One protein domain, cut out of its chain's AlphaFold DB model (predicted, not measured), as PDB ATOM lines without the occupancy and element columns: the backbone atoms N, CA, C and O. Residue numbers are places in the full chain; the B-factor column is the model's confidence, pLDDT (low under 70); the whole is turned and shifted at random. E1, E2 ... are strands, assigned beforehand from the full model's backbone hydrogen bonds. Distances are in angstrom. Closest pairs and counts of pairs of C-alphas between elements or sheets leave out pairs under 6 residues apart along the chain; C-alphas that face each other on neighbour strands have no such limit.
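This is residues 30 to 96 of the 103 residues of the protein "MIR domain-containing protein" of Rhizoclosmatium globosum (UniProt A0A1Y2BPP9). What does the printed part look like? It has little regular structure: one small hairpin, E1 then E2, with a long loop at one end, and two long unnamed stretches, residues 30 to 48 and 70 to 96, tied by a short antiparallel pairing of residues 38 to 39 with 79 to 80. How large and regular is it? The 67 residues have no named helix and two antiparallel strands, all strand in class, with only 10 residues in named elements; the whole is loose, radius of gyration of the C-alphas 14.6 A, spanning 41 by 29 by 19 A.

Where is E1? Residues 49 to 53, 12.4 A long, from C-alpha 49 at (170.852, 114.511, 221.868). Where is E2? Residues 65 to 69, 11.5 A long, to C-alpha 69 at (172.569, 116.787, 217.570).

How do E1 and E2 stand? They form a hairpin, antiparallel at 142 degrees between directions; C-alphas 52 and 66, which face each other, are 4.7 A apart. Which backbone atoms pair? N 49 and O 69, at 2.8 A, and N 67 and O 51, at 3.0 A, are within hydrogen-bond range.

How far does it reach? The C-alphas farthest apart, of Glu 31 and Gly 58, are 43.8 A apart. Is it continuous and confident? The printed part has no cut; the E1 to E2 link, 11 residues, is long, and no printed residue is under 70 in pLDDT.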
ATOM      1  N   PHE A  30     162.946  97.775 230.971       83.38
ATOM      2  CA  PHE A  30     163.401  99.151 230.738       83.38
ATOM      3  C   PHE A  30     163.022 100.116 231.871       83.38
ATOM      4  O   PHE A  30     163.212 101.324 231.737       83.38
ATOM      5  N   GLU A  31     162.514  99.600 232.993       90.75
ATOM      6  CA  GLU A  31     162.104 100.407 234.150       90.75
ATOM      7  C   GLU A  31     163.287 101.148 234.800       90.75
ATOM      8  O   GLU A  31     163.109 102.198 235.419       90.75
ATOM      9  N   ALA A  32     164.512 100.635 234.636       93.56
ATOM     10  CA  ALA A  32     165.712 101.207 235.231       93.56
ATOM     11  C   ALA A  32     166.872 101.332 234.238       93.56
ATOM     12  O   ALA A  32     167.115 100.462 233.401       93.56
ATOM     13  N   VAL A  33     167.670 102.387 234.417       95.44
ATOM     14  CA  VAL A  33     169.022 102.452 233.854       95.44
ATOM     15  C   VAL A  33     169.926 101.545 234.681       95.44
ATOM     16  O   VAL A  33     169.909 101.568 235.913       95.44
ATOM     17  N   THR A  34     170.728 100.737 234.000       96.38
ATOM     18  CA  THR A  34     171.613  99.758 234.629       96.38
ATOM     19  C   THR A  34     173.055  99.967 234.194       96.38
ATOM     20  O   THR A  34     173.336 100.584 233.168       96.38
ATOM     21  N   CYS A  35     173.982  99.410 234.962       97.12
ATOM     22  CA  CYS A  35     175.372  99.286 234.550       97.12
ATOM     23  C   CYS A  35     175.454  98.524 233.214       97.12
ATOM     24  O   CYS A  35     174.902  97.427 233.072       97.12
ATOM     25  N   GLY A  36     176.120  99.115 232.226       96.44
ATOM     26  CA  GLY A  36     176.204  98.643 230.847       96.44
ATOM     27  C   GLY A  36     175.026  99.033 229.945       96.44
ATOM     28  O   GLY A  36     175.020  98.630 228.781       96.44
ATOM     29  N   SER A  37     174.028  99.786 230.428       96.88
ATOM     30  CA  SER A  37     172.953 100.308 229.573       96.88
ATOM     31  C   SER A  37     173.527 101.225 228.489       96.88
ATOM     32  O   SER A  37     174.353 102.089 228.773       96.88
ATOM     33  N   SER A  38     173.053 101.061 227.252       96.50
ATOM     34  CA  SER A  38     173.287 102.023 226.170       96.50
ATOM     35  C   SER A  38     172.142 103.029 226.141       96.50
ATOM     36  O   SER A  38     170.987 102.642 225.967       96.50
ATOM     37  N   ILE A  39     172.451 104.306 226.331       96.56
ATOM     38  CA  ILE A  39     171.472 105.384 226.486       96.56
ATOM     39  C   ILE A  39     171.699 106.500 225.466       96.56
ATOM     40  O   ILE A  39     172.798 106.669 224.940       96.56
ATOM     41  N   LYS A  40     170.656 107.302 225.228       97.06
ATOM     42  CA  LYS A  40     170.759 108.606 224.561       97.06
ATOM     43  C   LYS A  40     170.252 109.682 225.513       97.06
ATOM     44  O   LYS A  40     169.144 109.574 226.032       97.06
ATOM     45  N   LEU A  41     171.047 110.724 225.730       97.19
ATOM     46  CA  LEU A  41     170.684 111.847 226.593       97.19
ATOM     47  C   LEU A  41     170.060 112.948 225.742       97.19
ATOM     48  O   LEU A  41     170.754 113.544 224.921       97.19
ATOM     49  N   ALA A  42     168.765 113.209 225.922       97.44
ATOM     50  CA  ALA A  42     168.042 114.242 225.186       97.44
ATOM     51  C   ALA A  42     167.841 115.498 226.042       97.44
ATOM     52  O   ALA A  42     167.346 115.433 227.168       97.44
ATOM     53  N   HIS A  43     168.174 116.658 225.484       97.62
ATOM     54  CA  HIS A  43     167.816 117.944 226.058       97.62
ATOM     55  C   HIS A  43     166.304 118.152 225.915       97.62
ATOM     56  O   HIS A  43     165.803 118.319 224.805       97.62
ATOM     57  N   SER A  44     165.575 118.132 227.033       96.31
ATOM     58  CA  SER A  44     164.104 118.094 227.036       96.31
ATOM     59  C   SER A  44     163.427 119.203 226.202       96.31
ATOM     60  O   SER A  44     162.545 118.860 225.418       96.31
ATOM     61  N   PRO A  45     163.847 120.487 226.259       97.56
ATOM     62  CA  PRO A  45     163.212 121.549 225.471       97.56
ATOM     63  C   PRO A  45     163.392 121.443 223.950       97.56
ATOM     64  O   PRO A  45     162.487 121.803 223.207       97.56
ATOM     65  N   THR A  46     164.564 121.009 223.470       97.19
ATOM     66  CA  THR A  46     164.882 121.013 222.024       97.19
ATOM     67  C   THR A  46     164.809 119.629 221.392       97.19
ATOM     68  O   THR A  46     164.785 119.510 220.171       97.19
ATOM     69  N   GLY A  47     164.833 118.574 222.206       96.69
ATOM     70  CA  GLY A  47     164.951 117.191 221.759       96.69
ATOM     71  C   GLY A  47     166.327 116.828 221.193       96.69
ATOM     72  O   GLY A  47     166.485 115.715 220.704       96.69
ATOM     73  N   TYR A  48     167.318 117.726 221.239       98.31
ATOM     74  CA  TYR A  48     168.668 117.447 220.733       98.31
ATOM     75  C   TYR A  48     169.366 116.461 221.664       98.31
ATOM     76  O   TYR A  48     169.193 116.531 222.880       98.31
ATOM     77  N   ARG A  49     170.159 115.548 221.106       98.44
ATOM     78  CA  ARG A  49     170.852 114.511 221.868       98.44
ATOM     79  C   ARG A  49     172.318 114.861 222.022       98.44
ATOM     80  O   ARG A  49     172.906 115.429 221.105       98.44
ATOM     81  N   LEU A  50     172.896 114.522 223.171       98.25
ATOM     82  CA  LEU A  50     174.346 114.546 223.335       98.25
ATOM     83  C   LEU A  50     174.975 113.685 222.232       98.25
ATOM     84  O   LEU A  50     174.447 112.618 221.928       98.25
ATOM     85  N   HIS A  51     176.047 114.161 221.608       98.12
ATOM     86  CA  HIS A  51     176.605 113.541 220.410       98.12
ATOM     87  C   HIS A  51     178.115 113.777 220.327       98.12
ATOM     88  O   HIS A  51     178.565 114.929 220.378       98.12
ATOM     89  N   SER A  52     178.887 112.694 220.200       97.88
ATOM     90  CA  SER A  52     180.352 112.720 220.137       97.88
ATOM     91  C   SER A  52     180.838 112.466 218.717       97.88
ATOM     92  O   SER A  52     180.566 111.414 218.144       97.88
ATOM     93  N   HIS A  53     181.556 113.421 218.129       96.06
ATOM     94  CA  HIS A  53     182.058 113.280 216.763       96.06
ATOM     95  C   HIS A  53     183.341 114.073 216.527       96.06
ATOM     96  O   HIS A  53     183.705 114.988 217.277       96.06
ATOM     97  N   GLN A  54     184.026 113.725 215.439       94.06
ATOM     98  CA  GLN A  54     185.216 114.438 215.009       94.06
ATOM     99  C   GLN A  54     184.851 115.826 214.478       94.06
ATOM    100  O   GLN A  54     184.072 115.950 213.536       94.06
ATOM    101  N   VAL A  55     185.499 116.854 215.022       90.81
ATOM    102  CA  VAL A  55     185.529 118.194 214.432       90.81
ATOM    103  C   VAL A  55     186.976 118.640 214.342       90.81
ATOM    104  O   VAL A  55     187.739 118.526 215.299       90.81
ATOM    105  N   THR A  56     187.366 119.147 213.179       87.38
ATOM    106  CA  THR A  56     188.711 119.680 212.975       87.38
ATOM    107  C   THR A  56     188.747 121.129 213.431       87.38
ATOM    108  O   THR A  56     188.517 122.051 212.650       87.38
ATOM    109  N   TYR A  57     189.045 121.336 214.709       82.19
ATOM    110  CA  TYR A  57     189.484 122.639 215.185       82.19
ATOM    111  C   TYR A  57     190.980 122.760 214.883       82.19
ATOM    112  O   TYR A  57     191.760 121.876 215.228       82.19
ATOM    113  N   GLY A  58     191.396 123.826 214.196       87.06
ATOM    114  CA  GLY A  58     192.799 124.030 213.799       87.06
ATOM    115  C   GLY A  58     193.786 124.180 214.970       87.06
ATOM    116  O   GLY A  58     194.987 124.293 214.742       87.06
ATOM    117  N   THR A  59     193.291 124.197 216.209       87.25
ATOM    118  CA  THR A  59     194.028 124.249 217.479       87.25
ATOM    119  C   THR A  59     193.232 123.499 218.566       87.25
ATOM    120  O   THR A  59     192.073 123.140 218.351       87.25
ATOM    121  N   GLY A  60     193.823 123.270 219.748       89.50
ATOM    122  CA  GLY A  60     193.134 122.680 220.908       89.50
ATOM    123  C   GLY A  60     193.654 121.296 221.304       89.50
ATOM    124  O   GLY A  60     194.791 120.945 221.004       89.50
ATOM    125  N   SER A  61     192.829 120.518 222.013       92.75
ATOM    126  CA  SER A  61     193.234 119.221 222.584       92.75
ATOM    127  C   SER A  61     193.326 118.077 221.569       92.75
ATOM    128  O   SER A  61     193.876 117.029 221.895       92.75
ATOM    129  N   GLY A  62     192.749 118.236 220.373       91.19
ATOM    130  CA  GLY A  62     192.654 117.175 219.363       91.19
ATOM    131  C   GLY A  62     191.660 116.052 219.695       91.19
ATOM    132  O   GLY A  62     191.575 115.083 218.946       91.19
ATOM    133  N   GLN A  63     190.910 116.163 220.796       95.31
ATOM    134  CA  GLN A  63     189.877 115.196 221.172       95.31
ATOM    135  C   GLN A  63     188.583 115.408 220.369       95.31
ATOM    136  O   GLN A  63     188.409 116.430 219.702       95.31
ATOM    137  N   GLN A  64     187.663 114.442 220.446       96.25
ATOM    138  CA  GLN A  64     186.337 114.590 219.848       96.25
ATOM    139  C   GLN A  64     185.569 115.761 220.466       96.25
ATOM    140  O   GLN A  64     185.721 116.084 221.646       96.25
ATOM    141  N   SER A  65     184.716 116.380 219.654       95.38
ATOM    142  CA  SER A  65     183.764 117.374 220.135       95.38
ATOM    143  C   SER A  65     182.532 116.685 220.719       95.38
ATOM    144  O   SER A  65     182.092 115.654 220.208       95.38
ATOM    145  N   VAL A  66     181.954 117.289 221.757       96.81
ATOM    146  CA  VAL A  66     180.677 116.868 222.337       96.81
ATOM    147  C   VAL A  66     179.672 117.993 222.132       96.81
ATOM    148  O   VAL A  66     179.892 119.121 222.571       96.81
ATOM    149  N   THR A  67     178.585 117.700 221.424       96.75
ATOM    150  CA  THR A  67     177.608 118.702 220.965       96.75
ATOM    151  C   THR A  67     176.174 118.191 221.109       96.75
ATOM    152  O   THR A  67     175.955 117.029 221.448       96.75
ATOM    153  N   GLY A  68     175.190 119.063 220.864       97.50
ATOM    154  CA  GLY A  68     173.793 118.667 220.696       97.50
ATOM    155  C   GLY A  68     173.473 118.390 219.225       97.50
ATOM    156  O   GLY A  68     173.681 119.265 218.385       97.50
ATOM    157  N   PHE A  69     172.922 117.215 218.923       97.88
ATOM    158  CA  PHE A  69     172.569 116.787 217.570       97.88
ATOM    159  C   PHE A  69     171.069 116.512 217.426       97.88
ATOM    160  O   PHE A  69     170.432 115.953 218.321       97.88
ATOM    161  N   ALA A  70     170.482 116.929 216.304       97.38
ATOM    162  CA  ALA A  70     169.033 116.893 216.118       97.38
ATOM    163  C   ALA A  70     168.494 115.489 215.782       97.38
ATOM    164  O   ALA A  70     167.390 115.149 216.214       97.38
ATOM    165  N   ALA A  71     169.244 114.660 215.044       94.12
ATOM    166  CA  ALA A  71     168.763 113.335 214.643       94.12
ATOM    167  C   ALA A  71     168.698 112.383 215.848       94.12
ATOM    168  O   ALA A  71     169.623 112.306 216.655       94.12
ATOM    169  N   GLY A  72     167.575 111.676 216.001       90.00
ATOM    170  CA  GLY A  72     167.311 110.846 217.182       90.00
ATOM    171  C   GLY A  72     167.896 109.441 217.123       90.00
ATOM    172  O   GLY A  72     168.134 108.823 218.159       90.00
ATOM    173  N   ASP A  73     168.142 108.933 215.928       93.12
ATOM    174  CA  ASP A  73     168.542 107.563 215.622       93.12
ATOM    175  C   ASP A  73     170.047 107.407 215.371       93.12
ATOM    176  O   ASP A  73     170.548 106.289 215.341       93.12
ATOM    177  N   ASP A  74     170.795 108.504 215.362       96.88
ATOM    178  CA  ASP A  74     172.239 108.504 215.168       96.88
ATOM    179  C   ASP A  74     173.015 107.739 216.271       96.88
ATOM    180  O   ASP A  74     172.688 107.812 217.464       96.88
ATOM    181  N   THR A  75     174.047 106.995 215.859       97.12
ATOM    182  CA  THR A  75     174.860 106.115 216.718       97.12
ATOM    183  C   THR A  75     175.909 106.842 217.547       97.12
ATOM    184  O   THR A  75     176.227 106.388 218.639       97.12
ATOM    185  N   ASN A  76     176.412 107.985 217.087       98.00
ATOM    186  CA  ASN A  76     177.342 108.833 217.843       98.00
ATOM    187  C   ASN A  76     176.650 109.542 219.023       98.00
ATOM    188  O   ASN A  76     177.291 110.232 219.814       98.00
ATOM    189  N   SER A  77     175.332 109.364 219.138       98.06
ATOM    190  CA  SER A  77     174.514 109.819 220.261       98.06
ATOM    191  C   SER A  77     174.281 108.730 221.323       98.06
ATOM    192  O   SER A  77     173.528 108.960 222.269       98.06
ATOM    193  N   LEU A  78     174.870 107.536 221.155       97.69
ATOM    194  CA  LEU A  78     174.824 106.444 222.131       97.69
ATOM    195  C   LEU A  78     175.976 106.561 223.133       97.69
ATOM    196  O   LEU A  78     177.140 106.644 222.748       97.69
ATOM    197  N   PHE A  79     175.641 106.479 224.418       97.75
ATOM    198  CA  PHE A  79     176.592 106.444 225.528       97.75
ATOM    199  C   PHE A  79     176.352 105.186 226.356       97.75
ATOM    200  O   PHE A  79     175.207 104.785 226.556       97.75
ATOM    201  N   VAL A  80     177.425 104.553 226.827       97.69
ATOM    202  CA  VAL A  80     177.347 103.381 227.707       97.69
ATOM    203  C   VAL A  80     177.552 103.844 229.137       97.69
ATOM    204  O   VAL A  80     178.489 104.584 229.400       97.69
ATOM    205  N   VAL A  81     176.678 103.408 230.041       97.81
ATOM    206  CA  VAL A  81     176.770 103.734 231.467       97.81
ATOM    207  C   VAL A  81     177.689 102.740 232.168       97.81
ATOM    208  O   VAL A  81     177.381 101.550 232.208       97.81
ATOM    209  N   GLU A  82     178.773 103.211 232.773       97.19
ATOM    210  CA  GLU A  82     179.702 102.398 233.566       97.19
ATOM    211  C   GLU A  82     179.844 102.935 234.998       97.19
ATOM    212  O   GLU A  82     179.439 104.057 235.314       97.19
ATOM    213  N   HIS A  83     180.433 102.134 235.893       96.62
ATOM    214  CA  HIS A  83     180.748 102.603 237.247       96.62
ATOM    215  C   HIS A  83     181.705 103.804 237.204       96.62
ATOM    216  O   HIS A  83     182.639 103.850 236.393       96.62
ATOM    217  N   GLY A  84     181.499 104.751 238.123       96.31
ATOM    218  CA  GLY A  84     182.392 105.888 238.312       96.31
ATOM    219  C   GLY A  84     183.844 105.459 238.549       96.31
ATOM    220  O   GLY A  84     184.119 104.350 239.016       96.31
ATOM    221  N   VAL A  85     184.778 106.356 238.224       94.31
ATOM    222  CA  VAL A  85     186.230 106.093 238.276       94.31
ATOM    223  C   VAL A  85     186.673 105.633 239.668       94.31
ATOM    224  O   VAL A  85     187.371 104.630 239.781       94.31
ATOM    225  N   ASP A  86     186.189 106.304 240.713       93.94
ATOM    226  CA  ASP A  86     186.503 105.999 242.115       93.94
ATOM    227  C   ASP A  86     185.386 105.201 242.814       93.94
ATOM    228  O   ASP A  86     185.274 105.191 244.039       93.94
ATOM    229  N   SER A  87     184.503 104.565 242.039       93.19
ATOM    230  CA  SER A  87     183.388 103.762 242.552       93.19
ATOM    231  C   SER A  87     183.662 102.263 242.398       93.19
ATOM    232  O   SER A  87     184.361 101.858 241.465       93.19
ATOM    233  N   PRO A  88     183.103 101.408 243.280       93.62
ATOM    234  CA  PRO A  88     183.204  99.963 243.123       93.62
ATOM    235  C   PRO A  88     182.669  99.498 241.766       93.62
ATOM    236  O   PRO A  88     181.711 100.060 241.236       93.62
ATOM    237  N   PHE A  89     183.257  98.422 241.244       94.94
ATOM    238  CA  PHE A  89     182.781  97.776 240.026       94.94
ATOM    239  C   PHE A  89     181.291  97.406 240.139       94.94
ATOM    240  O   PHE A  89     180.878  96.765 241.110       94.94
ATOM    241  N   CYS A  90     180.501  97.765 239.124       95.19
ATOM    242  CA  CYS A  90     179.113  97.334 238.991       95.19
ATOM    243  C   CYS A  90     178.995  96.180 237.997       95.19
ATOM    244  O   CYS A  90     179.619  96.170 236.938       95.19
ATOM    245  N   LYS A  91     178.168  95.185 238.324       96.31
ATOM    246  CA  LYS A  91     177.871  94.099 237.385       96.31
ATOM    247  C   LYS A  91     176.885  94.600 236.329       96.31
ATOM    248  O   LYS A  91     175.915  95.269 236.672       96.31
ATOM    249  N   ARG A  92     177.069  94.211 235.060       95.44
ATOM    250  CA  ARG A  92     176.098  94.514 233.992       95.44
ATOM    251  C   ARG A  92     174.675  94.115 234.405       95.44
ATOM    252  O   ARG A  92     174.473  93.007 234.904       95.44
ATOM    253  N   GLY A  93     173.712  95.004 234.176       94.31
ATOM    254  CA  GLY A  93     172.309  94.820 234.558       94.31
ATOM    255  C   GLY A  93     171.995  95.196 236.009       94.31
ATOM    256  O   GLY A  93     170.830  95.202 236.393       94.31
ATOM    257  N   GLN A  94     172.997  95.541 236.825       95.69
ATOM    258  CA  GLN A  94     172.761  96.108 238.151       95.69
ATOM    259  C   GLN A  94     172.160  97.518 238.005       95.69
ATOM    260  O   GLN A  94     172.772  98.348 237.328       95.69
ATOM    261  N   PRO A  95     171.002  97.813 238.625       96.00
ATOM    262  CA  PRO A  95     170.396  99.142 238.566       96.00
ATOM    263  C   PRO A  95     171.308 100.225 239.142       96.00
ATOM    264  O   PRO A  95     171.892 100.037 240.213       96.00
ATOM    265  N   VAL A  96     171.391 101.355 238.442       95.94
ATOM    266  CA  VAL A  96     172.060 102.573 238.914       95.94
ATOM    267  C   VAL A  96     171.080 103.346 239.790       95.94
ATOM    268  O   VAL A  96     169.952 103.618 239.378       95.94
TER     269      VAL A  96